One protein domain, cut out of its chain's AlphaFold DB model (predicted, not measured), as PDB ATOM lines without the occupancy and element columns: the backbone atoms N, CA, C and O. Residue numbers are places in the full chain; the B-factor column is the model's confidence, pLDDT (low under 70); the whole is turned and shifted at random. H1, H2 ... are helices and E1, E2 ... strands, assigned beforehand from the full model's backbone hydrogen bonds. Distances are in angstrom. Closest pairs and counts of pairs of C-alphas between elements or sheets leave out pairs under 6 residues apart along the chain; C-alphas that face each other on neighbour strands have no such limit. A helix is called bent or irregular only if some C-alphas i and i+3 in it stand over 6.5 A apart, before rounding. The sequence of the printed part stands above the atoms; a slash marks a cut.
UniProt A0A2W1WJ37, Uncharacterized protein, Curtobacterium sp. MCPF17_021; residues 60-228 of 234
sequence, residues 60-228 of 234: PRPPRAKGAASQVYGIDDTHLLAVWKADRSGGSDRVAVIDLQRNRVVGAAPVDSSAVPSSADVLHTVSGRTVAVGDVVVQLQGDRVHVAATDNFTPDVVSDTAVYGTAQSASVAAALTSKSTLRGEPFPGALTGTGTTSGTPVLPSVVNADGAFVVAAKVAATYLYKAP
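What this domain is: This is residues 60 to 228 of the 234 residues of an uncharacterized protein of Curtobacterium sp. MCPF17_021 (UniProt A0A2W1WJ37). Three strongly twisted sheets are stacked face to face: the sheet E5, E6, E7, E8, E12 is the middle layer, with E1 to E4 on one face and E9 to E11 on the other. Beyond E9 to E11 a three-stranded antiparallel arm, E13 to E15, makes much of the length, and its residues 217 to 222 stick out. The printed part has 169 residues, with fifteen named strands and one short helix, H1, between E12 and E13; the class is mostly strand. The middle sheet is mixed, the other sheets antiparallel. The whole is compact, radius of gyration of the C-alphas 16.6 A, but elongated, spanning 59 by 35 by 29 A.

Where its parts are: The largest sheet has E5, residues 122 to 124, E6, 130 to 133, E7, 136 to 141, E8, 144 to 151, 22.1 A long, and E12, 181 to 183. C-alpha 144 is at (-42.882, 13.469, 23.935). E1 is 71 to 74, beginning at C-alpha (-51.802, 27.308, 39.767), E2 79 to 84, E3 93 to 99, 19.9 A, and E4 104 to 111, 19.8 A. E9 is 154 to 158, E10 162 to 167 and E11 170 to 175. H1 is 189 to 192, E13 206 to 208, E14 211 to 218, 21.7 A, and E15 221 to 226, ending at C-alpha (-32.625, 6.365, 48.972). H1 is irregular, but only just: C-alphas 189 and 192 are 6.8 A apart.

How they stand to each other: E5 to E8 form a meander, each strand the antiparallel neighbour of the one before; N 139 and O 146 of E7 and E8 are within hydrogen-bond range at 2.8 A. E12 is parallel to E8, with N 182 and O 149 at 2.8 A. E1 to E4, E9 to E11 and E13 to E15 are meanders too. The sheet E1 to E4 is face to face with the largest, their best planes 13 degrees apart; the closest C-alphas of E4 and E8, Gly 107 and Val 145, are 5.5 A apart. E4 bends by 59 degrees at residue 107. The sheet E9 to E11 is also face to face with the largest, planes 17 degrees apart; the closest C-alphas of E5 and E9, His 124 and Val 158, are 6.6 A apart. H1 only grazes the sheet E9 to E11; it is too short for any O i to N i+4 pair, and its one O i to N i+3 pair is not within range. The closest C-alphas of E9 and E14, Val 157 and Gly 211, are 6.0 A apart. E14 and E15 are a hairpin, with N 214 and O 225 at 2.7 A.

The domain as a whole: The C-alphas farthest apart, of Arg 88 and Ala 220, are 60.8 A apart. The printed part has no cut. The link from H1 to E13 is long, with 13 residues. Mean pLDDT of the printed part is 78.6; residues 89 to 90, 126 and 187 to 228 are under 70.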
ATOM      1  N   PRO A  60     -50.186  29.582  27.267       97.88
ATOM      2  CA  PRO A  60     -51.002  28.745  26.400       97.88
ATOM      3  C   PRO A  60     -51.988  27.909  27.213       97.88
ATOM      4  O   PRO A  60     -51.610  27.247  28.180       97.88
ATOM      5  N   ARG A  61     -53.253  27.900  26.788       96.19
ATOM      6  CA  ARG A  61     -54.325  27.162  27.468       96.19
ATOM      7  C   ARG A  61     -54.667  25.877  26.713       96.19
ATOM      8  O   ARG A  61     -54.732  25.903  25.479       96.19
ATOM      9  N   PRO A  62     -54.927  24.756  27.405       95.00
ATOM     10  CA  PRO A  62     -55.396  23.546  26.748       95.00
ATOM     11  C   PRO A  62     -56.849  23.714  26.275       95.00
ATOM     12  O   PRO A  62     -57.602  24.536  26.811       95.00
ATOM     13  N   PRO A  63     -57.299  22.905  25.299       90.06
ATOM     14  CA  PRO A  63     -58.691  22.914  24.874       90.06
ATOM     15  C   PRO A  63     -59.652  22.735  26.055       90.06
ATOM     16  O   PRO A  63     -59.438  21.883  26.917       90.06
ATOM     17  N   ARG A  64     -60.758  23.490  26.042       87.62
ATOM     18  CA  ARG A  64     -61.840  23.466  27.048       87.62
ATOM     19  C   ARG A  64     -61.487  24.034  28.430       87.62
ATOM     20  O   ARG A  64     -62.397  24.126  29.250       87.62
ATOM     21  N   ALA A  65     -60.242  24.440  28.682       92.50
ATOM     22  CA  ALA A  65     -59.920  25.270  29.840       92.50
ATOM     23  C   ALA A  65     -60.400  26.713  29.625       92.50
ATOM     24  O   ALA A  65     -60.495  27.191  28.490       92.50
ATOM     25  N   LYS A  66     -60.717  27.400  30.721       89.94
ATOM     26  CA  LYS A  66     -61.214  28.777  30.727       89.94
ATOM     27  C   LYS A  66     -60.571  29.564  31.859       89.94
ATOM     28  O   LYS A  66     -60.185  28.985  32.866       89.94
ATOM     29  N   GLY A  67     -60.508  30.882  31.671       91.19
ATOM     30  CA  GLY A  67     -59.879  31.798  32.619       91.19
ATOM     31  C   GLY A  67     -58.365  31.609  32.736       91.19
ATOM     32  O   GLY A  67     -57.748  30.873  31.955       91.19
ATOM     33  N   ALA A  68     -57.798  32.299  33.719       94.31
ATOM     34  CA  ALA A  68     -56.417  32.130  34.141       94.31
ATOM     35  C   ALA A  68     -56.210  30.744  34.765       94.31
ATOM     36  O   ALA A  68     -57.128  30.170  35.362       94.31
ATOM     37  N   ALA A  69     -54.998  30.210  34.645       96.50
ATOM     38  CA  ALA A  69     -54.599  29.058  35.433       96.50
ATOM     39  C   ALA A  69     -54.646  29.431  36.922       96.50
ATOM     40  O   ALA A  69     -54.138  30.472  37.329       96.50
ATOM     41  N   SER A  70     -55.248  28.574  37.742       94.62
ATOM     42  CA  SER A  70     -55.304  28.768  39.190       94.62
ATOM     43  C   SER A  70     -53.949  28.547  39.853       94.62
ATOM     44  O   SER A  70     -53.694  29.088  40.924       94.62
ATOM     45  N   GLN A  71     -53.115  27.694  39.256       94.69
ATOM     46  CA  GLN A  71     -51.802  27.308  39.767       94.69
ATOM     47  C   GLN A  71     -50.853  27.064  38.595       94.69
ATOM     48  O   GLN A  71     -51.265  26.518  37.566       94.69
ATOM     49  N   VAL A  72     -49.587  27.437  38.769       95.44
ATOM     50  CA  VAL A  72     -48.512  27.204  37.800       95.44
ATOM     51  C   VAL A  72     -47.268  26.748  38.555       95.44
ATOM     52  O   VAL A  72     -46.891  27.358  39.550       95.44
ATOM     53  N   TYR A  73     -46.639  25.685  38.069       93.50
ATOM     54  CA  TYR A  73     -45.462  25.057  38.658       93.50
ATOM     55  C   TYR A  73     -44.336  24.993  37.628       93.50
ATOM     56  O   TYR A  73     -44.576  24.695  36.454       93.50
ATOM     57  N   GLY A  74     -43.103  25.246  38.068       90.00
ATOM     58  CA  GLY A  74     -41.910  24.959  37.278       90.00
ATOM     59  C   GLY A  74     -41.649  23.457  37.203       90.00
ATOM     60  O   GLY A  74     -41.585  22.806  38.240       90.00
ATOM     61  N   ILE A  75     -41.494  22.913  35.992       89.00
ATOM     62  CA  ILE A  75     -41.054  21.521  35.791       89.00
ATOM     63  C   ILE A  75     -39.547  21.506  35.523       89.00
ATOM     64  O   ILE A  75     -38.789  20.842  36.222       89.00
ATOM     65  N   ASP A  76     -39.118  22.266  34.520       87.06
ATOM     66  CA  ASP A  76     -37.719  22.494  34.166       87.06
ATOM     67  C   ASP A  76     -37.575  23.890  33.528       87.06
ATOM     68  O   ASP A  76     -38.530  24.669  33.476       87.06
ATOM     69  N   ASP A  77     -36.382  24.237  33.045       85.00
ATOM     70  CA  ASP A  77     -36.088  25.545  32.447       85.00
ATOM     71  C   ASP A  77     -36.817  25.830  31.118       85.00
ATOM     72  O   ASP A  77     -36.793  26.960  30.618       85.00
ATOM     73  N   THR A  78     -37.496  24.829  30.563       91.12
ATOM     74  CA  THR A  78     -38.246  24.877  29.306       91.12
ATOM     75  C   THR A  78     -39.726  24.517  29.445       91.12
ATOM     76  O   THR A  78     -40.481  24.790  28.509       91.12
ATOM     77  N   HIS A  79     -40.168  23.988  30.588       94.38
ATOM     78  CA  HIS A  79     -41.528  23.499  30.794       94.38
ATOM     79  C   HIS A  79     -42.180  24.001  32.087       94.38
ATOM     80  O   HIS A  79     -41.593  23.978  33.170       94.38
ATOM     81  N   LEU A  80     -43.462  24.361  31.981       95.69
ATOM     82  CA  LEU A  80     -44.346  24.631  33.120       95.69
ATOM     83  C   LEU A  80     -45.502  23.630  33.157       95.69
ATOM     84  O   LEU A  80     -45.995  23.227  32.105       95.69
ATOM     85  N   LEU A  81     -45.982  23.298  34.356       96.75
ATOM     86  CA  LEU A  81     -47.278  22.653  34.571       96.75
ATOM     87  C   LEU A  81     -48.276  23.715  35.031       96.75
ATOM     88  O   LEU A  81     -48.041  24.381  36.033       96.75
ATOM     89  N   ALA A  82     -49.399  23.859  34.338       97.44
ATOM     90  CA  ALA A  82     -50.465  24.782  34.720       97.44
ATOM     91  C   ALA A  82     -51.782  24.040  34.965       97.44
ATOM     92  O   ALA A  82     -52.083  23.055  34.284       97.44
ATOM     93  N   VAL A  83     -52.562  24.527  35.933       96.50
ATOM     94  CA  VAL A  83     -53.839  23.948  36.372       96.50
ATOM     95  C   VAL A  83     -54.963  24.953  36.142       96.50
ATOM     96  O   VAL A  83     -54.875  26.090  36.592       96.50
ATOM     97  N   TRP A  84     -56.046  24.530  35.496       96.12
ATOM     98  CA  TRP A  84     -57.290  25.287  35.364       96.12
ATOM     99  C   TRP A  84     -58.408  24.549  36.092       96.12
ATOM    100  O   TRP A  84     -58.743  23.416  35.729       96.12
ATOM    101  N   LYS A  85     -58.998  25.202  37.098       92.50
ATOM    102  CA  LYS A  85     -60.163  24.674  37.815       92.50
ATOM    103  C   LYS A  85     -61.389  24.637  36.907       92.50
ATOM    104  O   LYS A  85     -61.584  25.517  36.070       92.50
ATOM    105  N   ALA A  86     -62.223  23.616  37.069       89.12
ATOM    106  CA  ALA A  86     -63.491  23.547  36.354       89.12
ATOM    107  C   ALA A  86     -64.463  24.661  36.797       89.12
ATOM    108  O   ALA A  86     -64.650  24.899  37.986       89.12
ATOM    109  N   ASP A  87     -65.163  25.285  35.841       78.06
ATOM    110  CA  ASP A  87     -66.151  26.352  36.106       78.06
ATOM    111  C   ASP A  87     -67.364  25.908  36.951       78.06
ATOM    112  O   ASP A  87     -68.127  26.745  37.435       78.06
ATOM    113  N   ARG A  88     -67.653  24.601  37.019       72.38
ATOM    114  CA  ARG A  88     -68.904  24.064  37.578       72.38
ATOM    115  C   ARG A  88     -68.638  22.824  38.415       72.38
ATOM    116  O   ARG A  88     -67.796  22.004  38.056       72.38
ATOM    117  N   SER A  89     -69.448  22.654  39.459       59.50
ATOM    118  CA  SER A  89     -69.492  21.425  40.254       59.50
ATOM    119  C   SER A  89     -69.682  20.201  39.345       59.50
ATOM    120  O   SER A  89     -70.585  20.189  38.504       59.50
ATOM    121  N   GLY A  90     -68.800  19.208  39.476       61.88
ATOM    122  CA  GLY A  90     -68.795  17.980  38.671       61.88
ATOM    123  C   GLY A  90     -68.000  18.039  37.358       61.88
ATOM    124  O   GLY A  90     -67.976  17.051  36.628       61.88
ATOM    125  N   GLY A  91     -67.355  19.163  37.029       75.38
ATOM    126  CA  GLY A  91     -66.369  19.216  35.946       75.38
ATOM    127  C   GLY A  91     -64.983  18.764  36.411       75.38
ATOM    128  O   GLY A  91     -64.596  19.042  37.539       75.38
ATOM    129  N   SER A  92     -64.223  18.100  35.537       86.56
ATOM    130  CA  SER A  92     -62.806  17.806  35.789       86.56
ATOM    131  C   SER A  92     -61.953  19.050  35.571       86.56
ATOM    132  O   SER A  92     -62.108  19.738  34.550       86.56
ATOM    133  N   ASP A  93     -61.013  19.282  36.482       93.12
ATOM    134  CA  ASP A  93     -59.940  20.246  36.286       93.12
ATOM    135  C   ASP A  93     -59.100  19.850  35.066       93.12
ATOM    136  O   ASP A  93     -59.132  18.717  34.568       93.12
ATOM    137  N   ARG A  94     -58.339  20.810  34.547       94.62
ATOM    138  CA  ARG A  94     -57.429  20.589  33.426       94.62
ATOM    139  C   ARG A  94     -56.019  20.917  33.845       94.62
ATOM    140  O   ARG A  94     -55.762  22.015  34.320       94.62
ATOM    141  N   VAL A  95     -55.109  19.993  33.581       95.94
ATOM    142  CA  VAL A  95     -53.671  20.232  33.690       95.94
ATOM    143  C   VAL A  95     -53.052  20.226  32.307       95.94
ATOM    144  O   VAL A  95     -53.482  19.466  31.432       95.94
ATOM    145  N   ALA A  96     -52.055  21.076  32.096       97.12
ATOM    146  CA  ALA A  96     -51.290  21.092  30.860       97.12
ATOM    147  C   ALA A  96     -49.820  21.396  31.102       97.12
ATOM    148  O   ALA A  96     -49.475  22.222  31.944       97.12
ATOM    149  N   VAL A  97     -48.977  20.749  30.303       97.25
ATOM    150  CA  VAL A  97     -47.557  21.054  30.195       97.25
ATOM    151  C   VAL A  97     -47.361  22.025  29.043       97.25
ATOM    152  O   VAL A  97     -47.815  21.782  27.917       97.25
ATOM    153  N   ILE A  98     -46.693  23.129  29.341       97.56
ATOM    154  CA  ILE A  98     -46.434  24.235  28.428       97.56
ATOM    155  C   ILE A  98     -44.949  24.246  28.105       97.56
ATOM    156  O   ILE A  98     -44.128  24.352  29.007       97.56
ATOM    157  N   ASP A  99     -44.624  24.194  26.819       95.94
ATOM    158  CA  ASP A  99     -43.274  24.424  26.310       95.94
ATOM    159  C   ASP A  99     -43.050  25.936  26.166       95.94
ATOM    160  O   ASP A  99     -43.738  26.605  25.388       95.94
ATOM    161  N   LEU A 100     -42.094  26.473  26.924       94.44
ATOM    162  CA  LEU A 100     -41.772  27.901  26.988       94.44
ATOM    163  C   LEU A 100     -41.012  28.398  25.756       94.44
ATOM    164  O   LEU A 100     -41.145  29.565  25.361       94.44
ATOM    165  N   GLN A 101     -40.241  27.524  25.107       93.38
ATOM    166  CA  GLN A 101     -39.520  27.877  23.887       93.38
ATOM    167  C   GLN A 101     -40.505  28.071  22.733       93.38
ATOM    168  O   GLN A 101     -40.505  29.111  22.069       93.38
ATOM    169  N   ARG A 102     -41.391  27.091  22.536       94.69
ATOM    170  CA  ARG A 102     -42.391  27.060  21.460       94.69
ATOM    171  C   ARG A 102     -43.681  27.800  21.819       94.69
ATOM    172  O   ARG A 102     -44.522  27.991  20.946       94.69
ATOM    173  N   ASN A 103     -43.830  28.212  23.078       97.12
ATOM    174  CA  ASN A 103     -45.011  28.853  23.656       97.12
ATOM    175  C   ASN A 103     -46.322  28.130  23.301       97.12
ATOM    176  O   ASN A 103     -47.255  28.733  22.770       97.12
ATOM    177  N   ARG A 104     -46.384  26.819  23.561       97.31
ATOM    178  CA  ARG A 104     -47.561  25.991  23.254       97.31
ATOM    179  C   ARG A 104     -47.777  24.887  24.282       97.31
ATOM    180  O   ARG A 104     -46.836  24.449  24.936       97.31
ATOM    181  N   VAL A 105     -49.004  24.382  24.350       97.31
ATOM    182  CA  VAL A 105     -49.320  23.159  25.097       97.31
ATOM    183  C   VAL A 105     -48.709  21.952  24.380       97.31
ATOM    184  O   VAL A 105     -48.948  21.760  23.187       97.31
ATOM    185  N   VAL A 106     -47.936  21.143  25.104       95.75
ATOM    186  CA  VAL A 106     -47.294  19.913  24.597       95.75
ATOM    187  C   VAL A 106     -47.855  18.633  25.222       95.75
ATOM    188  O   VAL A 106     -47.680  17.555  24.664       95.75
ATOM    189  N   GLY A 107     -48.608  18.751  26.316       94.44
ATOM    190  CA  GLY A 107     -49.382  17.664  26.914       94.44
ATOM    191  C   GLY A 107     -50.511  18.226  27.771       94.44
ATOM    192  O   GLY A 107     -50.366  19.306  28.337       94.44
ATOM    193  N   ALA A 108     -51.647  17.537  27.849       95.06
ATOM    194  CA  ALA A 108     -52.760  17.948  28.702       95.06
ATOM    195  C   ALA A 108     -53.636  16.759  29.098       95.06
ATOM    196  O   ALA A 108     -53.820  15.832  28.308       95.06
ATOM    197  N   ALA A 109     -54.222  16.820  30.292       93.62
ATOM    198  CA  ALA A 109     -55.122  15.792  30.799       93.62
ATOM    199  C   ALA A 109     -56.269  16.407  31.626       93.62
ATOM    200  O   ALA A 109     -56.089  17.458  32.250       93.62
ATOM    201  N   PRO A 110     -57.473  15.803  31.615       92.94
ATOM    202  CA  PRO A 110     -58.434  16.010  32.694       92.94
ATOM    203  C   PRO A 110     -57.925  15.357  33.978       92.94
ATOM    204  O   PRO A 110     -57.375  14.259  33.921       92.94
ATOM    205  N   VAL A 111     -58.159  16.005  35.113       91.69
ATOM    206  CA  VAL A 111     -57.866  15.455  36.441       91.69
ATOM    207  C   VAL A 111     -59.004  15.777  37.401       91.69
ATOM    208  O   VAL A 111     -59.805  16.683  37.150       91.69
ATOM    209  N   ASP A 112     -59.086  15.033  38.497       90.25
ATOM    210  CA  ASP A 112     -60.033  15.343  39.563       90.25
ATOM    211  C   ASP A 112     -59.679  16.673  40.230       90.25
ATOM    212  O   ASP A 112     -58.513  17.063  40.301       90.25
ATOM    213  N   SER A 113     -60.683  17.389  40.740       87.62
ATOM    214  CA  SER A 113     -60.470  18.749  41.253       87.62
ATOM    215  C   SER A 113     -59.557  18.837  42.481       87.62
ATOM    216  O   SER A 113     -59.033  19.911  42.796       87.62
ATOM    217  N   SER A 114     -59.356  17.711  43.166       87.25
ATOM    218  CA  SER A 114     -58.434  17.551  44.290       87.25
ATOM    219  C   SER A 114     -57.045  17.057  43.889       87.25
ATOM    220  O   SER A 114     -56.168  17.072  44.742       87.25
ATOM    221  N   ALA A 115     -56.826  16.649  42.632       90.06
ATOM    222  CA  ALA A 115     -55.578  16.010  42.206       90.06
ATOM    223  C   ALA A 115     -54.356  16.924  42.379       90.06
ATOM    224  O   ALA A 115     -53.257  16.458  42.654       90.06
ATOM    225  N   VAL A 116     -54.542  18.239  42.241       91.44
ATOM    226  CA  VAL A 116     -53.497  19.229  42.522       91.44
ATOM    227  C   VAL A 116     -54.007  20.194  43.597       91.44
ATOM    228  O   VAL A 116     -54.678  21.181  43.267       91.44
ATOM    229  N   PRO A 117     -53.762  19.910  44.891       87.38
ATOM    230  CA  PRO A 117     -54.083  20.843  45.966       87.38
ATOM    231  C   PRO A 117     -53.168  22.078  45.922       87.38
ATOM    232  O   PRO A 117     -52.075  22.047  45.359       87.38
ATOM    233  N   SER A 118     -53.584  23.182  46.548       81.94
ATOM    234  CA  SER A 118     -52.769  24.410  46.649       81.94
ATOM    235  C   SER A 118     -51.450  24.216  47.393       81.94
ATOM    236  O   SER A 118     -50.516  24.980  47.181       81.94
ATOM    237  N   SER A 119     -51.377  23.197  48.248       79.44
ATOM    238  CA  SER A 119     -50.193  22.800  49.007       79.44
ATOM    239  C   SER A 119     -49.397  21.673  48.341       79.44
ATOM    240  O   SER A 119     -48.612  21.027  49.023       79.44
ATOM    241  N   ALA A 120     -49.654  21.358  47.066       83.62
ATOM    242  CA  ALA A 120     -48.948  20.282  46.381       83.62
ATOM    243  C   ALA A 120     -47.451  20.593  46.264       83.62
ATOM    244  O   ALA A 120     -47.076  21.619  45.691       83.62
ATOM    245  N   ASP A 121     -46.628  19.671  46.754       81.75
ATOM    246  CA  ASP A 121     -45.194  19.674  46.504       81.75
ATOM    247  C   ASP A 121     -44.890  19.202  45.077       81.75
ATOM    248  O   ASP A 121     -45.657  18.451  44.463       81.75
ATOM    249  N   VAL A 122     -43.749  19.652  44.556       85.38
ATOM    250  CA  VAL A 122     -43.216  19.214  43.263       85.38
ATOM    251  C   VAL A 122     -42.093  18.212  43.515       85.38
ATOM    252  O   VAL A 122     -41.042  18.557  44.057       85.38
ATOM    253  N   LEU A 123     -42.310  16.963  43.112       84.75
ATOM    254  CA  LEU A 123     -41.338  15.880  43.227       84.75
ATOM    255  C   LEU A 123     -40.618  15.699  41.894       84.75
ATOM    256  O   LEU A 123     -41.263  15.501  40.867       84.75
ATOM    257  N   HIS A 124     -39.287  15.702  41.911       80.62
ATOM    258  CA  HIS A 124     -38.469  15.513  40.712       80.62
ATOM    259  C   HIS A 124     -37.621  14.251  40.807       80.62
ATOM    260  O   HIS A 124     -37.027  13.940  41.838       80.62
ATOM    261  N   THR A 125     -37.484  13.575  39.674       76.44
ATOM    262  CA  THR A 125     -36.399  12.612  39.459       76.44
ATOM    263  C   THR A 125     -35.058  13.326  39.302       76.44
ATOM    264  O   THR A 125     -35.001  14.444  38.797       76.44
ATOM    265  N   VAL A 126     -33.951  12.655  39.647       68.06
ATOM    266  CA  VAL A 126     -32.588  13.188  39.411       68.06
ATOM    267  C   VAL A 126     -32.314  13.450  37.932       68.06
ATOM    268  O   VAL A 126     -31.589  14.379  37.599       68.06
ATOM    269  N   SER A 127     -32.904  12.660  37.035       71.75
ATOM    270  CA  SER A 127     -32.767  12.876  35.594       71.75
ATOM    271  C   SER A 127     -33.523  14.118  35.097       71.75
ATOM    272  O   SER A 127     -33.301  14.542  33.964       71.75
ATOM    273  N   GLY A 128     -34.462  14.646  35.896       76.12
ATOM    274  CA  GLY A 128     -35.418  15.682  35.506       76.12
ATOM    275  C   GLY A 128     -36.511  15.209  34.541       76.12
ATOM    276  O   GLY A 128     -37.375  15.995  34.171       76.12
ATOM    277  N   ARG A 129     -36.513  13.935  34.122       83.38
ATOM    278  CA  ARG A 129     -37.441  13.426  33.095       83.38
ATOM    279  C   ARG A 129     -38.829  13.129  33.623       83.38
ATOM    280  O   ARG A 129     -39.775  13.123  32.848       83.38
ATOM    281  N   THR A 130     -38.961  12.845  34.909       86.81
ATOM    282  CA  THR A 130     -40.266  12.627  35.539       86.81
ATOM    283  C   THR A 130     -40.451  13.591  36.694       86.81
ATOM    284  O   THR A 130     -39.547  13.745  37.524       86.81
ATOM    285  N   VAL A 131     -41.629  14.207  36.734       90.75
ATOM    286  CA  VAL A 131     -42.058  15.137  37.777       90.75
ATOM    287  C   VAL A 131     -43.450  14.743  38.256       90.75
ATOM    288  O   VAL A 131     -44.287  14.368  37.439       90.75
ATOM    289  N   ALA A 132     -43.711  14.822  39.557       91.38
ATOM    290  CA  ALA A 132     -45.059  14.728  40.106       91.38
ATOM    291  C   ALA A 132     -45.440  16.017  40.837       91.38
ATOM    292  O   ALA A 132     -44.609  16.609  41.518       91.38
ATOM    293  N   VAL A 133     -46.692  16.441  40.683       92.06
ATOM    294  CA  VAL A 133     -47.288  17.581  41.385       92.06
ATOM    295  C   VAL A 133     -48.638  17.135  41.926       92.06
ATOM    296  O   VAL A 133     -49.587  16.963  41.158       92.06
ATOM    297  N   GLY A 134     -48.712  16.906  43.238       91.25
ATOM    298  CA  GLY A 134     -49.843  16.189  43.831       91.25
ATOM    299  C   GLY A 134     -50.027  14.827  43.157       91.25
ATOM    300  O   GLY A 134     -49.058  14.109  42.924       91.25
ATOM    301  N   ASP A 135     -51.252  14.521  42.750       93.12
ATOM    302  CA  ASP A 135     -51.651  13.270  42.098       93.12
ATOM    303  C   ASP A 135     -51.424  13.287  40.570       93.12
ATOM    304  O   ASP A 135     -51.967  12.468  39.827       93.12
ATOM    305  N   VAL A 136     -50.651  14.244  40.047       94.81
ATOM    306  CA  VAL A 136     -50.361  14.368  38.611       94.81
ATOM    307  C   VAL A 136     -48.900  14.067  38.344       94.81
ATOM    308  O   VAL A 136     -48.019  14.717  38.889       94.81
ATOM    309  N   VAL A 137     -48.640  13.127  37.440       94.12
ATOM    310  CA  VAL A 137     -47.302  12.727  37.001       94.12
ATOM    311  C   VAL A 137     -47.081  13.162  35.556       94.12
ATOM    312  O   VAL A 137     -47.884  12.873  34.666       94.12
ATOM    313  N   VAL A 138     -45.961  13.835  35.316       94.25
ATOM    314  CA  VAL A 138     -45.487  14.281  34.009       94.25
ATOM    315  C   VAL A 138     -44.218  13.519  33.650       94.25
ATOM    316  O   VAL A 138     -43.268  13.493  34.427       94.25
ATOM    317  N   GLN A 139     -44.188  12.935  32.455       91.50
ATOM    318  CA  GLN A 139     -42.998  12.328  31.862       91.50
ATOM    319  C   GLN A 139     -42.569  13.118  30.629       91.50
ATOM    320  O   GLN A 139     -43.346  13.287  29.687       91.50
ATOM    321  N   LEU A 140     -41.314  13.545  30.629       88.06
ATOM    322  CA  LEU A 140     -40.612  14.217  29.548       88.06
ATOM    323  C   LEU A 140     -39.641  13.215  28.906       88.06
ATOM    324  O   LEU A 140     -38.609  12.859  29.478       88.06
ATOM    325  N   GLN A 141     -39.969  12.734  27.707       82.00
ATOM    326  CA  GLN A 141     -39.150  11.773  26.971       82.00
ATOM    327  C   GLN A 141     -38.836  12.294  25.564       82.00
ATOM    328  O   GLN A 141     -39.566  12.049  24.601       82.00
ATOM    329  N   GLY A 142     -37.714  13.008  25.437       77.81
ATOM    330  CA  GLY A 142     -37.372  13.712  24.199       77.81
ATOM    331  C   GLY A 142     -38.432  14.769  23.888       77.81
ATOM    332  O   GLY A 142     -38.766  15.568  24.753       77.81
ATOM    333  N   ASP A 143     -39.009  14.735  22.685       79.75
ATOM    334  CA  ASP A 143     -40.111  15.630  22.294       79.75
ATOM    335  C   ASP A 143     -41.506  15.135  22.735       79.75
ATOM    336  O   ASP A 143     -42.520  15.744  22.381       79.75
ATOM    337  N   ARG A 144     -41.601  14.006  23.453       85.44
ATOM    338  CA  ARG A 144     -42.882  13.469  23.935       85.44
ATOM    339  C   ARG A 144     -43.117  13.851  25.385       85.44
ATOM    340  O   ARG A 144     -42.275  13.594  26.241       85.44
ATOM    341  N   VAL A 145     -44.306  14.387  25.643       91.00
ATOM    342  CA  VAL A 145     -44.783  14.702  26.986       91.00
ATOM    343  C   VAL A 145     -46.016  13.865  27.287       91.00
ATOM    344  O   VAL A 145     -47.013  13.928  26.565       91.00
ATOM    345  N   HIS A 146     -45.950  13.087  28.362       92.06
ATOM    346  CA  HIS A 146     -47.081  12.322  28.874       92.06
ATOM    347  C   HIS A 146     -47.511  12.886  30.223       92.06
ATOM    348  O   HIS A 146     -46.679  13.121  31.093       92.06
ATOM    349  N   VAL A 147     -48.815  13.102  30.382       94.25
ATOM    350  CA  VAL A 147     -49.425  13.575  31.627       94.25
ATOM    351  C   VAL A 147     -50.421  12.522  32.084       94.25
ATOM    352  O   VAL A 147     -51.298  12.131  31.310       94.25
ATOM    353  N   ALA A 148     -50.274  12.058  33.318       92.81
ATOM    354  CA  ALA A 148     -51.118  11.028  33.898       92.81
ATOM    355  C   ALA A 148     -51.554  11.408  35.313       92.81
ATOM    356  O   ALA A 148     -50.764  11.957  36.074       92.81
ATOM    357  N   ALA A 149     -52.795  11.090  35.670       92.69
ATOM    358  CA  ALA A 149     -53.255  11.150  37.056       92.69
ATOM    359  C   ALA A 149     -52.947   9.830  37.777       92.69
ATOM    360  O   ALA A 149     -52.998   8.762  37.156       92.69
ATOM    361  N   THR A 150     -52.666   9.874  39.072       89.75
ATOM    362  CA  THR A 150     -52.605   8.683  39.920       89.75
ATOM    363  C   THR A 150     -54.008   8.282  40.370       89.75
ATOM    364  O   THR A 150     -54.819   9.101  40.787       89.75
ATOM    365  N   ASP A 151     -54.333   7.000  40.226       85.94
ATOM    366  CA  ASP A 151     -55.633   6.448  40.604       85.94
ATOM    367  C   ASP A 151     -55.610   6.053  42.081       85.94
ATOM    368  O   ASP A 151     -55.059   5.008  42.434       85.94
ATOM    369  N   ASN A 152     -56.223   6.883  42.928       81.62
ATOM    370  CA  ASN A 152     -56.437   6.628  44.357       81.62
ATOM    371  C   ASN A 152     -55.158   6.450  45.198       81.62
ATOM    372  O   ASN A 152     -55.176   5.759  46.219       81.62
ATOM    373  N   PHE A 153     -54.055   7.080  44.797       85.44
ATOM    374  CA  PHE A 153     -52.854   7.166  45.623       85.44
ATOM    375  C   PHE A 153     -52.122   8.482  45.394       85.44
ATOM    376  O   PHE A 153     -52.147   9.010  44.281       85.44
ATOM    377  N   THR A 154     -51.434   8.965  46.423       85.56
ATOM    378  CA  THR A 154     -50.635  10.190  46.339       85.56
ATOM    379  C   THR A 154     -49.160   9.828  46.172       85.56
ATOM    380  O   THR A 154     -48.654   9.007  46.943       85.56
ATOM    381  N   PRO A 155     -48.466  10.372  45.154       87.19
ATOM    382  CA  PRO A 155     -47.025  10.221  44.996       87.19
ATOM    383  C   PRO A 155     -46.246  10.747  46.204       87.19
ATOM    384  O   PRO A 155     -46.373  11.911  46.563       87.19
ATOM    385  N   ASP A 156     -45.373   9.905  46.751       82.81
ATOM    386  CA  ASP A 156     -44.367  10.292  47.749       82.81
ATOM    387  C   ASP A 156     -42.966  10.355  47.111       82.81
ATOM    388  O   ASP A 156     -42.104  11.133  47.518       82.81
ATOM    389  N   VAL A 157     -42.722   9.530  46.082       79.94
ATOM    390  CA  VAL A 157     -41.442   9.443  45.364       79.94
ATOM    391  C   VAL A 157     -41.662   9.125  43.893       79.94
ATOM    392  O   VAL A 157     -42.464   8.262  43.536       79.94
ATOM    393  N   VAL A 158     -40.858   9.741  43.030       79.56
ATOM    394  CA  VAL A 158     -40.808   9.424  41.600       79.56
ATOM    395  C   VAL A 158     -39.431   8.910  41.186       79.56
ATOM    396  O   VAL A 158     -38.394   9.366  41.656       79.56
ATOM    397  N   SER A 159     -39.425   7.948  40.271       77.06
ATOM    398  CA  SER A 159     -38.248   7.470  39.542       77.06
ATOM    399  C   SER A 159     -38.540   7.510  38.041       77.06
ATOM    400  O   SER A 159     -39.692   7.649  37.641       77.06
ATOM    401  N   ASP A 160     -37.528   7.312  37.196       75.69
ATOM    402  CA  ASP A 160     -37.707   7.312  35.731       75.69
ATOM    403  C   ASP A 160     -38.539   6.133  35.197       75.69
ATOM    404  O   ASP A 160     -38.813   6.058  34.000       75.69
ATOM    405  N   THR A 161     -38.917   5.182  36.055       73.25
ATOM    406  CA  THR A 161     -39.645   3.964  35.656       73.25
ATOM    407  C   THR A 161     -40.886   3.680  36.496       73.25
ATOM    408  O   THR A 161     -41.755   2.926  36.059       73.25
ATOM    409  N   ALA A 162     -41.008   4.286  37.675       78.06
ATOM    410  CA  ALA A 162     -42.111   4.048  38.597       78.06
ATOM    411  C   ALA A 162     -42.379   5.254  39.502       78.06
ATOM    412  O   ALA A 162     -41.469   6.028  39.815       78.06
ATOM    413  N   VAL A 163     -43.620   5.351  39.967       83.00
ATOM    414  CA  VAL A 163     -44.063   6.264  41.024       83.00
ATOM    415  C   VAL A 163     -44.398   5.421  42.246       83.00
ATOM    416  O   VAL A 163     -45.074   4.399  42.128       83.00
ATOM    417  N   TYR A 164     -43.931   5.852  43.407       82.38
ATOM    418  CA  TYR A 164     -44.193   5.223  44.693       82.38
ATOM    419  C   TYR A 164     -44.985   6.188  45.562       82.38
ATOM    420  O   TYR A 164     -44.769   7.398  45.506       82.38
ATOM    421  N   GLY A 165     -45.896   5.652  46.360       82.38
ATOM    422  CA  GLY A 165     -46.756   6.478  47.189       82.38
ATOM    423  C   GLY A 165     -47.541   5.677  48.209       82.38
ATOM    424  O   GLY A 165     -47.256   4.500  48.464       82.38
ATOM    425  N   THR A 166     -48.579   6.308  48.743       78.75
ATOM    426  CA  THR A 166     -49.474   5.703  49.728       78.75
ATOM    427  C   THR A 166     -50.936   5.772  49.290       78.75
ATOM    428  O   THR A 166     -51.414   6.767  48.746       78.75
ATOM    429  N   ALA A 167     -51.662   4.678  49.531       83.38
ATOM    430  CA  ALA A 167     -53.102   4.560  49.328       83.38
ATOM    431  C   ALA A 167     -53.722   3.909  50.566       83.38
ATOM    432  O   ALA A 167     -53.328   2.806  50.934       83.38
ATOM    433  N   GLN A 168     -54.676   4.576  51.226       81.75
ATOM    434  CA  GLN A 168     -55.350   4.047  52.429       81.75
ATOM    435  C   GLN A 168     -54.366   3.506  53.493       81.75
ATOM    436  O   GLN A 168     -54.581   2.446  54.077       81.75
ATOM    437  N   SER A 169     -53.264   4.228  53.720       72.56
ATOM    438  CA  SER A 169     -52.175   3.852  54.641       72.56
ATOM    439  C   SER A 169     -51.348   2.618  54.240       72.56
ATOM    440  O   SER A 169     -50.547   2.140  55.041       72.56
ATOM    441  N   ALA A 170     -51.498   2.114  53.013       72.56
ATOM    442  CA  ALA A 170     -50.656   1.068  52.441       72.56
ATOM    443  C   ALA A 170     -49.700   1.643  51.386       72.56
ATOM    444  O   ALA A 170     -50.081   2.500  50.588       72.56
ATOM    445  N   SER A 171     -48.463   1.146  51.361       73.88
ATOM    446  CA  SER A 171     -47.489   1.494  50.324       73.88
ATOM    447  C   SER A 171     -47.902   0.893  48.982       73.88
ATOM    448  O   SER A 171     -48.158  -0.312  48.876       73.88
ATOM    449  N   VAL A 172     -47.913   1.725  47.945       78.94
ATOM    450  CA  VAL A 172     -48.223   1.317  46.575       78.94
ATOM    451  C   VAL A 172     -47.138   1.770  45.608       78.94
ATOM    452  O   VAL A 172     -46.400   2.724  45.864       78.94
ATOM    453  N   ALA A 173     -47.049   1.078  44.478       79.81
ATOM    454  CA  ALA A 173     -46.224   1.490  43.355       79.81
ATOM    455  C   ALA A 173     -47.021   1.408  42.053       79.81
ATOM    456  O   ALA A 173     -47.862   0.528  41.883       79.81
ATOM    457  N   ALA A 174     -46.729   2.311  41.124       81.94
ATOM    458  CA  ALA A 174     -47.260   2.288  39.772       81.94
ATOM    459  C   ALA A 174     -46.107   2.376  38.773       81.94
ATOM    460  O   ALA A 174     -45.288   3.297  38.836       81.94
ATOM    461  N   ALA A 175     -46.051   1.440  37.826       80.38
ATOM    462  CA  ALA A 175     -45.127   1.541  36.705       80.38
ATOM    463  C   ALA A 175     -45.517   2.725  35.812       80.38
ATOM    464  O   ALA A 175     -46.695   2.938  35.506       80.38
ATOM    465  N   LEU A 176     -44.518   3.480  35.360       78.81
ATOM    466  CA  LEU A 176     -44.731   4.535  34.386       78.81
ATOM    467  C   LEU A 176     -45.115   3.915  33.043       78.81
ATOM    468  O   LEU A 176     -44.409   3.078  32.483       78.81
ATOM    469  N   THR A 177     -46.263   4.333  32.521       78.81
ATOM    470  CA  THR A 177     -46.763   3.916  31.210       78.81
ATOM    471  C   THR A 177     -47.179   5.145  30.410       78.81
ATOM    472  O   THR A 177     -47.277   6.241  30.953       78.81
ATOM    473  N   SER A 178     -47.482   4.963  29.124       79.25
ATOM    474  CA  SER A 178     -48.054   6.013  28.273       79.25
ATOM    475  C   SER A 178     -49.558   6.242  28.495       79.25
ATOM    476  O   SER A 178     -50.186   6.981  27.734       79.25
ATOM    477  N   LYS A 179     -50.165   5.595  29.502       82.44
ATOM    478  CA  LYS A 179     -51.584   5.765  29.840       82.44
ATOM    479  C   LYS A 179     -51.804   7.084  30.581       82.44
ATOM    480  O   LYS A 179     -50.955   7.527  31.341       82.44
ATOM    481  N   SER A 180     -52.994   7.660  30.425       83.56
ATOM    482  CA  SER A 180     -53.429   8.883  31.122       83.56
ATOM    483  C   SER A 180     -53.713   8.690  32.615       83.56
ATOM    484  O   SER A 180     -54.033   9.649  33.313       83.56
ATOM    485  N   THR A 181     -53.651   7.451  33.099       87.00
ATOM    486  CA  THR A 181     -53.925   7.098  34.489       87.00
ATOM    487  C   THR A 181     -52.951   6.017  34.930       87.00
ATOM    488  O   THR A 181     -52.798   5.000  34.244       87.00
ATOM    489  N   LEU A 182     -52.313   6.234  36.076       86.81
ATOM    490  CA  LEU A 182     -51.417   5.289  36.730       86.81
ATOM    491  C   LEU A 182     -52.174   4.616  37.869       86.81
ATOM    492  O   LEU A 182     -52.646   5.289  38.778       86.81
ATOM    493  N   ARG A 183     -52.298   3.290  37.824       85.25
ATOM    494  CA  ARG A 183     -52.911   2.522  38.911       85.25
ATOM    495  C   ARG A 183     -51.827   2.076  39.879       85.25
ATOM    496  O   ARG A 183     -50.865   1.443  39.450       85.25
ATOM    497  N   GLY A 184     -51.994   2.427  41.150       78.88
ATOM    498  CA  GLY A 184     -51.148   1.918  42.221       78.88
ATOM    499  C   GLY A 184     -51.495   0.464  42.521       78.88
ATOM    500  O   GLY A 184     -52.666   0.108  42.639       78.88
ATOM    501  N   GLU A 185     -50.477  -0.373  42.654       78.56
ATOM    502  CA  GLU A 185     -50.602  -1.747  43.127       78.56
ATOM    503  C   GLU A 185     -49.884  -1.895  44.480       78.56
ATOM    504  O   GLU A 185     -48.892  -1.196  44.722       78.56
ATOM    505  N   PRO A 186     -50.347  -2.785  45.381       72.69
ATOM    506  CA  PRO A 186     -49.690  -3.012  46.663       72.69
ATOM    507  C   PRO A 186     -48.222  -3.407  46.496       72.69
ATOM    508  O   PRO A 186     -47.870  -4.334  45.757       72.69
ATOM    509  N   PHE A 187     -47.350  -2.717  47.219       58.97
ATOM    510  CA  PHE A 187     -45.925  -3.016  47.257       58.97
ATOM    511  C   PHE A 187     -45.645  -4.207  48.208       58.97
ATOM    512  O   PHE A 187     -46.227  -4.229  49.295       58.97
ATOM    513  N   PRO A 188     -44.782  -5.203  47.876       53.19
ATOM    514  CA  PRO A 188     -43.896  -5.331  46.705       53.19
ATOM    515  C   PRO A 188     -44.490  -6.027  45.457       53.19
ATOM    516  O   PRO A 188     -43.759  -6.252  44.495       53.19
ATOM    517  N   GLY A 189     -45.779  -6.381  45.433       50.44
ATOM    518  CA  GLY A 189     -46.394  -7.152  44.331       50.44
ATOM    519  C   GLY A 189     -46.518  -6.412  42.985       50.44
ATOM    520  O   GLY A 189     -46.584  -7.053  41.936       50.44
ATOM    521  N   ALA A 190     -46.482  -5.078  43.024       48.34
ATOM    522  CA  ALA A 190     -46.792  -4.146  41.934       48.34
ATOM    523  C   ALA A 190     -45.891  -4.171  40.683       48.34
ATOM    524  O   ALA A 190     -46.272  -3.724  39.604       48.34
ATOM    525  N   LEU A 191     -44.642  -4.622  40.817       50.34
ATOM    526  CA  LEU A 191     -43.610  -4.408  39.789       50.34
ATOM    527  C   LEU A 191     -43.423  -5.617  38.856       50.34
ATOM    528  O   LEU A 191     -42.423  -5.715  38.150       50.34
ATOM    529  N   THR A 192     -44.412  -6.518  38.810       44.44
ATOM    530  CA  THR A 192     -44.481  -7.638  37.848       44.44
ATOM    531  C   THR A 192     -45.202  -7.278  36.538       44.44
ATOM    532  O   THR A 192     -45.285  -8.105  35.628       44.44
ATOM    533  N   GLY A 193     -45.699  -6.041  36.414       39.22
ATOM    534  CA  GLY A 193     -46.393  -5.546  35.229       39.22
ATOM    535  C   GLY A 193     -45.532  -5.626  33.966       39.22
ATOM    536  O   GLY A 193     -44.418  -5.119  33.921       39.22
ATOM    537  N   THR A 194     -46.091  -6.224  32.913       38.44
ATOM    538  CA  THR A 194     -45.514  -6.502  31.581       38.44
ATOM    539  C   THR A 194     -45.138  -5.264  30.750       38.44
ATOM    540  O   THR A 194     -45.027  -5.335  29.524       38.44
ATOM    541  N   GLY A 195     -44.944  -4.111  31.388       37.78
ATOM    542  CA  GLY A 195     -44.437  -2.913  30.744       37.78
ATOM    543  C   GLY A 195     -43.001  -3.146  30.302       37.78
ATOM    544  O   GLY A 195     -42.129  -3.439  31.113       37.78
ATOM    545  N   THR A 196     -42.745  -3.009  29.008       32.03
ATOM    546  CA  THR A 196     -41.398  -2.954  28.438       32.03
ATOM    547  C   THR A 196     -40.702  -1.671  28.900       32.03
ATOM    548  O   THR A 196     -40.549  -0.727  28.125       32.03
ATOM    549  N   THR A 197     -40.324  -1.583  30.173       39.31
ATOM    550  CA  THR A 197     -39.355  -0.593  30.632       39.31
ATOM    551  C   THR A 197     -37.971  -1.069  30.207       39.31
ATOM    552  O   THR A 197     -37.633  -2.247  30.322       39.31
ATOM    553  N   SER A 198     -37.163  -0.159  29.668       33.84
ATOM    554  CA  SER A 198     -35.747  -0.412  29.398       33.84
ATOM    555  C   SER A 198     -35.018  -0.598  30.734       33.84
ATOM    556  O   SER A 198     -34.512   0.366  31.302       33.84
ATOM    557  N   GLY A 199     -34.998  -1.831  31.237       40.69
ATOM    558  CA  GLY A 199     -34.362  -2.227  32.493       40.69
ATOM    559  C   GLY A 199     -35.341  -2.889  33.462       40.69
ATOM    560  O   GLY A 199     -36.503  -2.491  33.553       40.69
ATOM    561  N   THR A 200     -34.862  -3.903  34.188       43.12
ATOM    562  CA  THR A 200     -35.567  -4.485  35.337       43.12
ATOM    563  C   THR A 200     -35.620  -3.429  36.447       43.12
ATOM    564  O   THR A 200     -34.550  -3.025  36.914       43.12
ATOM    565  N   PRO A 201     -36.805  -2.954  36.873       48.97
ATOM    566  CA  PRO A 201     -36.904  -1.987  37.961       48.97
ATOM    567  C   PRO A 201     -36.278  -2.569  39.230       48.97
ATOM    568  O   PRO A 201     -36.574  -3.704  39.610       48.97
ATOM    569  N   VAL A 202     -35.406  -1.810  39.896       51.50
ATOM    570  CA  VAL A 202     -34.898  -2.218  41.209       51.50
ATOM    571  C   VAL A 202     -35.985  -1.923  42.235       51.50
ATOM    572  O   VAL A 202     -36.335  -0.764  42.451       51.50
ATOM    573  N   LEU A 203     -36.534  -2.977  42.839       55.50
ATOM    574  CA  LEU A 203     -37.587  -2.853  43.843       55.50
ATOM    575  C   LEU A 203     -37.009  -2.180  45.100       55.50
ATOM    576  O   LEU A 203     -35.996  -2.668  45.618       55.50
ATOM    577  N   PRO A 204     -37.613  -1.099  45.623       60.16
ATOM    578  CA  PRO A 204     -37.237  -0.600  46.940       60.16
ATOM    579  C   PRO A 204     -37.476  -1.687  47.992       60.16
ATOM    580  O   PRO A 204     -38.396  -2.474  47.894       60.16
ATOM    581  N   SER A 205     -36.644  -1.782  49.014       60.72
ATOM    582  CA  SER A 205     -36.875  -2.614  50.193       60.72
ATOM    583  C   SER A 205     -37.877  -1.983  51.168       60.72
ATOM    584  O   SER A 205     -38.536  -2.710  51.903       60.72
ATOM    585  N   VAL A 206     -37.996  -0.648  51.183       65.00
ATOM    586  CA  VAL A 206     -38.923   0.120  52.038       65.00
ATOM    587  C   VAL A 206     -39.436   1.336  51.269       65.00
ATOM    588  O   VAL A 206     -38.659   1.979  50.573       65.00
ATOM    589  N   VAL A 207     -40.714   1.685  51.419       64.38
ATOM    590  CA  VAL A 207     -41.276   2.969  50.969       64.38
ATOM    591  C   VAL A 207     -41.988   3.611  52.152       64.38
ATOM    592  O   VAL A 207     -42.871   2.994  52.745       64.38
ATOM    593  N   ASN A 208     -41.598   4.830  52.505       61.75
ATOM    594  CA  ASN A 208     -42.254   5.639  53.530       61.75
ATOM    595  C   ASN A 208     -42.286   7.116  53.094       61.75
ATOM    596  O   ASN A 208     -41.807   7.452  52.012       61.75
ATOM    597  N   ALA A 209     -42.806   7.992  53.957       58.91
ATOM    598  CA  ALA A 209     -42.851   9.436  53.709       58.91
ATOM    599  C   ALA A 209     -41.462  10.074  53.504       58.91
ATOM    600  O   ALA A 209     -41.356  11.133  52.893       58.91
ATOM    601  N   ASP A 210     -40.387   9.446  53.993       62.44
ATOM    602  CA  ASP A 210     -39.034   9.944  53.763       62.44
ATOM    603  C   ASP A 210     -38.548   9.599  52.357       62.44
ATOM    604  O   ASP A 210     -37.803  10.383  51.772       62.44
ATOM    605  N   GLY A 211     -38.912   8.432  51.819       65.62
ATOM    606  CA  GLY A 211     -38.604   8.040  50.451       65.62
ATOM    607  C   GLY A 211     -38.741   6.539  50.168       65.62
ATOM    608  O   GLY A 211     -39.199   5.751  50.994       65.62
ATOM    609  N   ALA A 212     -38.292   6.127  48.981       68.62
ATOM    610  CA  ALA A 212     -38.204   4.729  48.572       68.62
ATOM    611  C   ALA A 212     -36.749   4.273  48.702       68.62
ATOM    612  O   ALA A 212     -35.861   4.813  48.051       68.62
ATOM    613  N   PHE A 213     -36.481   3.298  49.556       66.88
ATOM    614  CA  PHE A 213     -35.137   2.847  49.876       66.88
ATOM    615  C   PHE A 213     -34.866   1.493  49.250       66.88
ATOM    616  O   PHE A 213     -35.612   0.564  49.507       66.88
ATOM    617  N   VAL A 214     -33.787   1.349  48.492       65.06
ATOM    618  CA  VAL A 214     -33.305   0.093  47.912       65.06
ATOM    619  C   VAL A 214     -32.117  -0.407  48.724       65.06
ATOM    620  O   VAL A 214     -31.129   0.307  48.884       65.06
ATOM    621  N   VAL A 215     -32.158  -1.658  49.174       61.00
ATOM    622  CA  VAL A 215     -30.975  -2.339  49.708       61.00
ATOM    623  C   VAL A 215     -30.283  -3.097  48.578       61.00
ATOM    624  O   VAL A 215     -30.883  -3.980  47.968       61.00
ATOM    625  N   ALA A 216     -29.013  -2.790  48.309       57.78
ATOM    626  CA  ALA A 216     -28.195  -3.573  47.386       57.78
ATOM    627  C   ALA A 216     -27.005  -4.196  48.117       57.78
ATOM    628  O   ALA A 216     -26.152  -3.494  48.667       57.78
ATOM    629  N   ALA A 217     -26.920  -5.523  48.079       51.03
ATOM    630  CA  ALA A 217     -25.734  -6.244  48.507       51.03
ATOM    631  C   ALA A 217     -24.695  -6.226  47.375       51.03
ATOM    632  O   ALA A 217     -24.946  -6.718  46.275       51.03
ATOM    633  N   LYS A 218     -23.518  -5.662  47.641       53.50
ATOM    634  CA  LYS A 218     -22.310  -5.863  46.833       53.50
ATOM    635  C   LYS A 218     -21.349  -6.749  47.622       53.50
ATOM    636  O   LYS A 218     -21.408  -6.784  48.841       53.50
ATOM    637  N   VAL A 219     -20.454  -7.439  46.919       49.94
ATOM    638  CA  VAL A 219     -19.606  -8.560  47.392       49.94
ATOM    639  C   VAL A 219     -19.010  -8.413  48.810       49.94
ATOM    640  O   VAL A 219     -18.848  -9.420  49.486       49.94
ATOM    641  N   ALA A 220     -18.720  -7.193  49.285       62.88
ATOM    642  CA  ALA A 220     -18.204  -6.936  50.636       62.88
ATOM    643  C   ALA A 220     -19.050  -5.973  51.505       62.88
ATOM    644  O   ALA A 220     -18.673  -5.709  52.643       62.88
ATOM    645  N   ALA A 221     -20.153  -5.411  50.995       44.50
ATOM    646  CA  ALA A 221     -20.938  -4.403  51.710       44.50
ATOM    647  C   ALA A 221     -22.404  -4.352  51.262       44.50
ATOM    648  O   ALA A 221     -22.727  -4.483  50.081       44.50
ATOM    649  N   THR A 222     -23.283  -4.069  52.218       57.28
ATOM    650  CA  THR A 222     -24.697  -3.782  51.974       57.28
ATOM    651  C   THR A 222     -24.899  -2.272  51.942       57.28
ATOM    652  O   THR A 222     -24.573  -1.585  52.907       57.28
ATOM    653  N   TYR A 223     -25.440  -1.758  50.841       52.59
ATOM    654  CA  TYR A 223     -25.729  -0.338  50.656       52.59
ATOM    655  C   TYR A 223     -27.232  -0.088  50.753       52.59
ATOM    656  O   TYR A 223     -28.018  -0.826  50.159       52.59
ATOM    657  N   LEU A 224     -27.615   0.973  51.461       57.91
ATOM    658  CA  LEU A 224     -28.970   1.515  51.464       57.91
ATOM    659  C   LEU A 224     -28.996   2.739  50.545       57.91
ATOM    660  O   LEU A 224     -28.387   3.763  50.850       57.91
ATOM    661  N   TYR A 225     -29.682   2.630  49.415       59.75
ATOM    662  CA  TYR A 225     -29.907   3.729  48.486       59.75
ATOM    663  C   TYR A 225     -31.275   4.330  48.756       59.75
ATOM    664  O   TYR A 225     -32.259   3.605  48.782       59.75
ATOM    665  N   LYS A 226     -31.355   5.645  48.923       66.00
ATOM    666  CA  LYS A 226     -32.625   6.365  48.972       66.00
ATOM    667  C   LYS A 226     -32.917   6.917  47.579       66.00
ATOM    668  O   LYS A 226     -32.059   7.575  46.993       66.00
ATOM    669  N   ALA A 227     -34.101   6.646  47.047       62.50
ATOM    670  CA  ALA A 227     -34.581   7.291  45.841       62.50
ATOM    671  C   ALA A 227     -34.691   8.806  46.100       62.50
ATOM    672  O   ALA A 227     -35.162   9.204  47.171       62.50
ATOM    673  N   PRO A 228     -34.245   9.652  45.164       56.88
ATOM    674  CA  PRO A 228     -34.297  11.097  45.338       56.88
ATOM    675  C   PRO A 228     -35.749  11.547  45.526       56.88
ATOM    676  O   PRO A 228     -36.594  11.244  44.688       56.88
TER     677      PRO A 228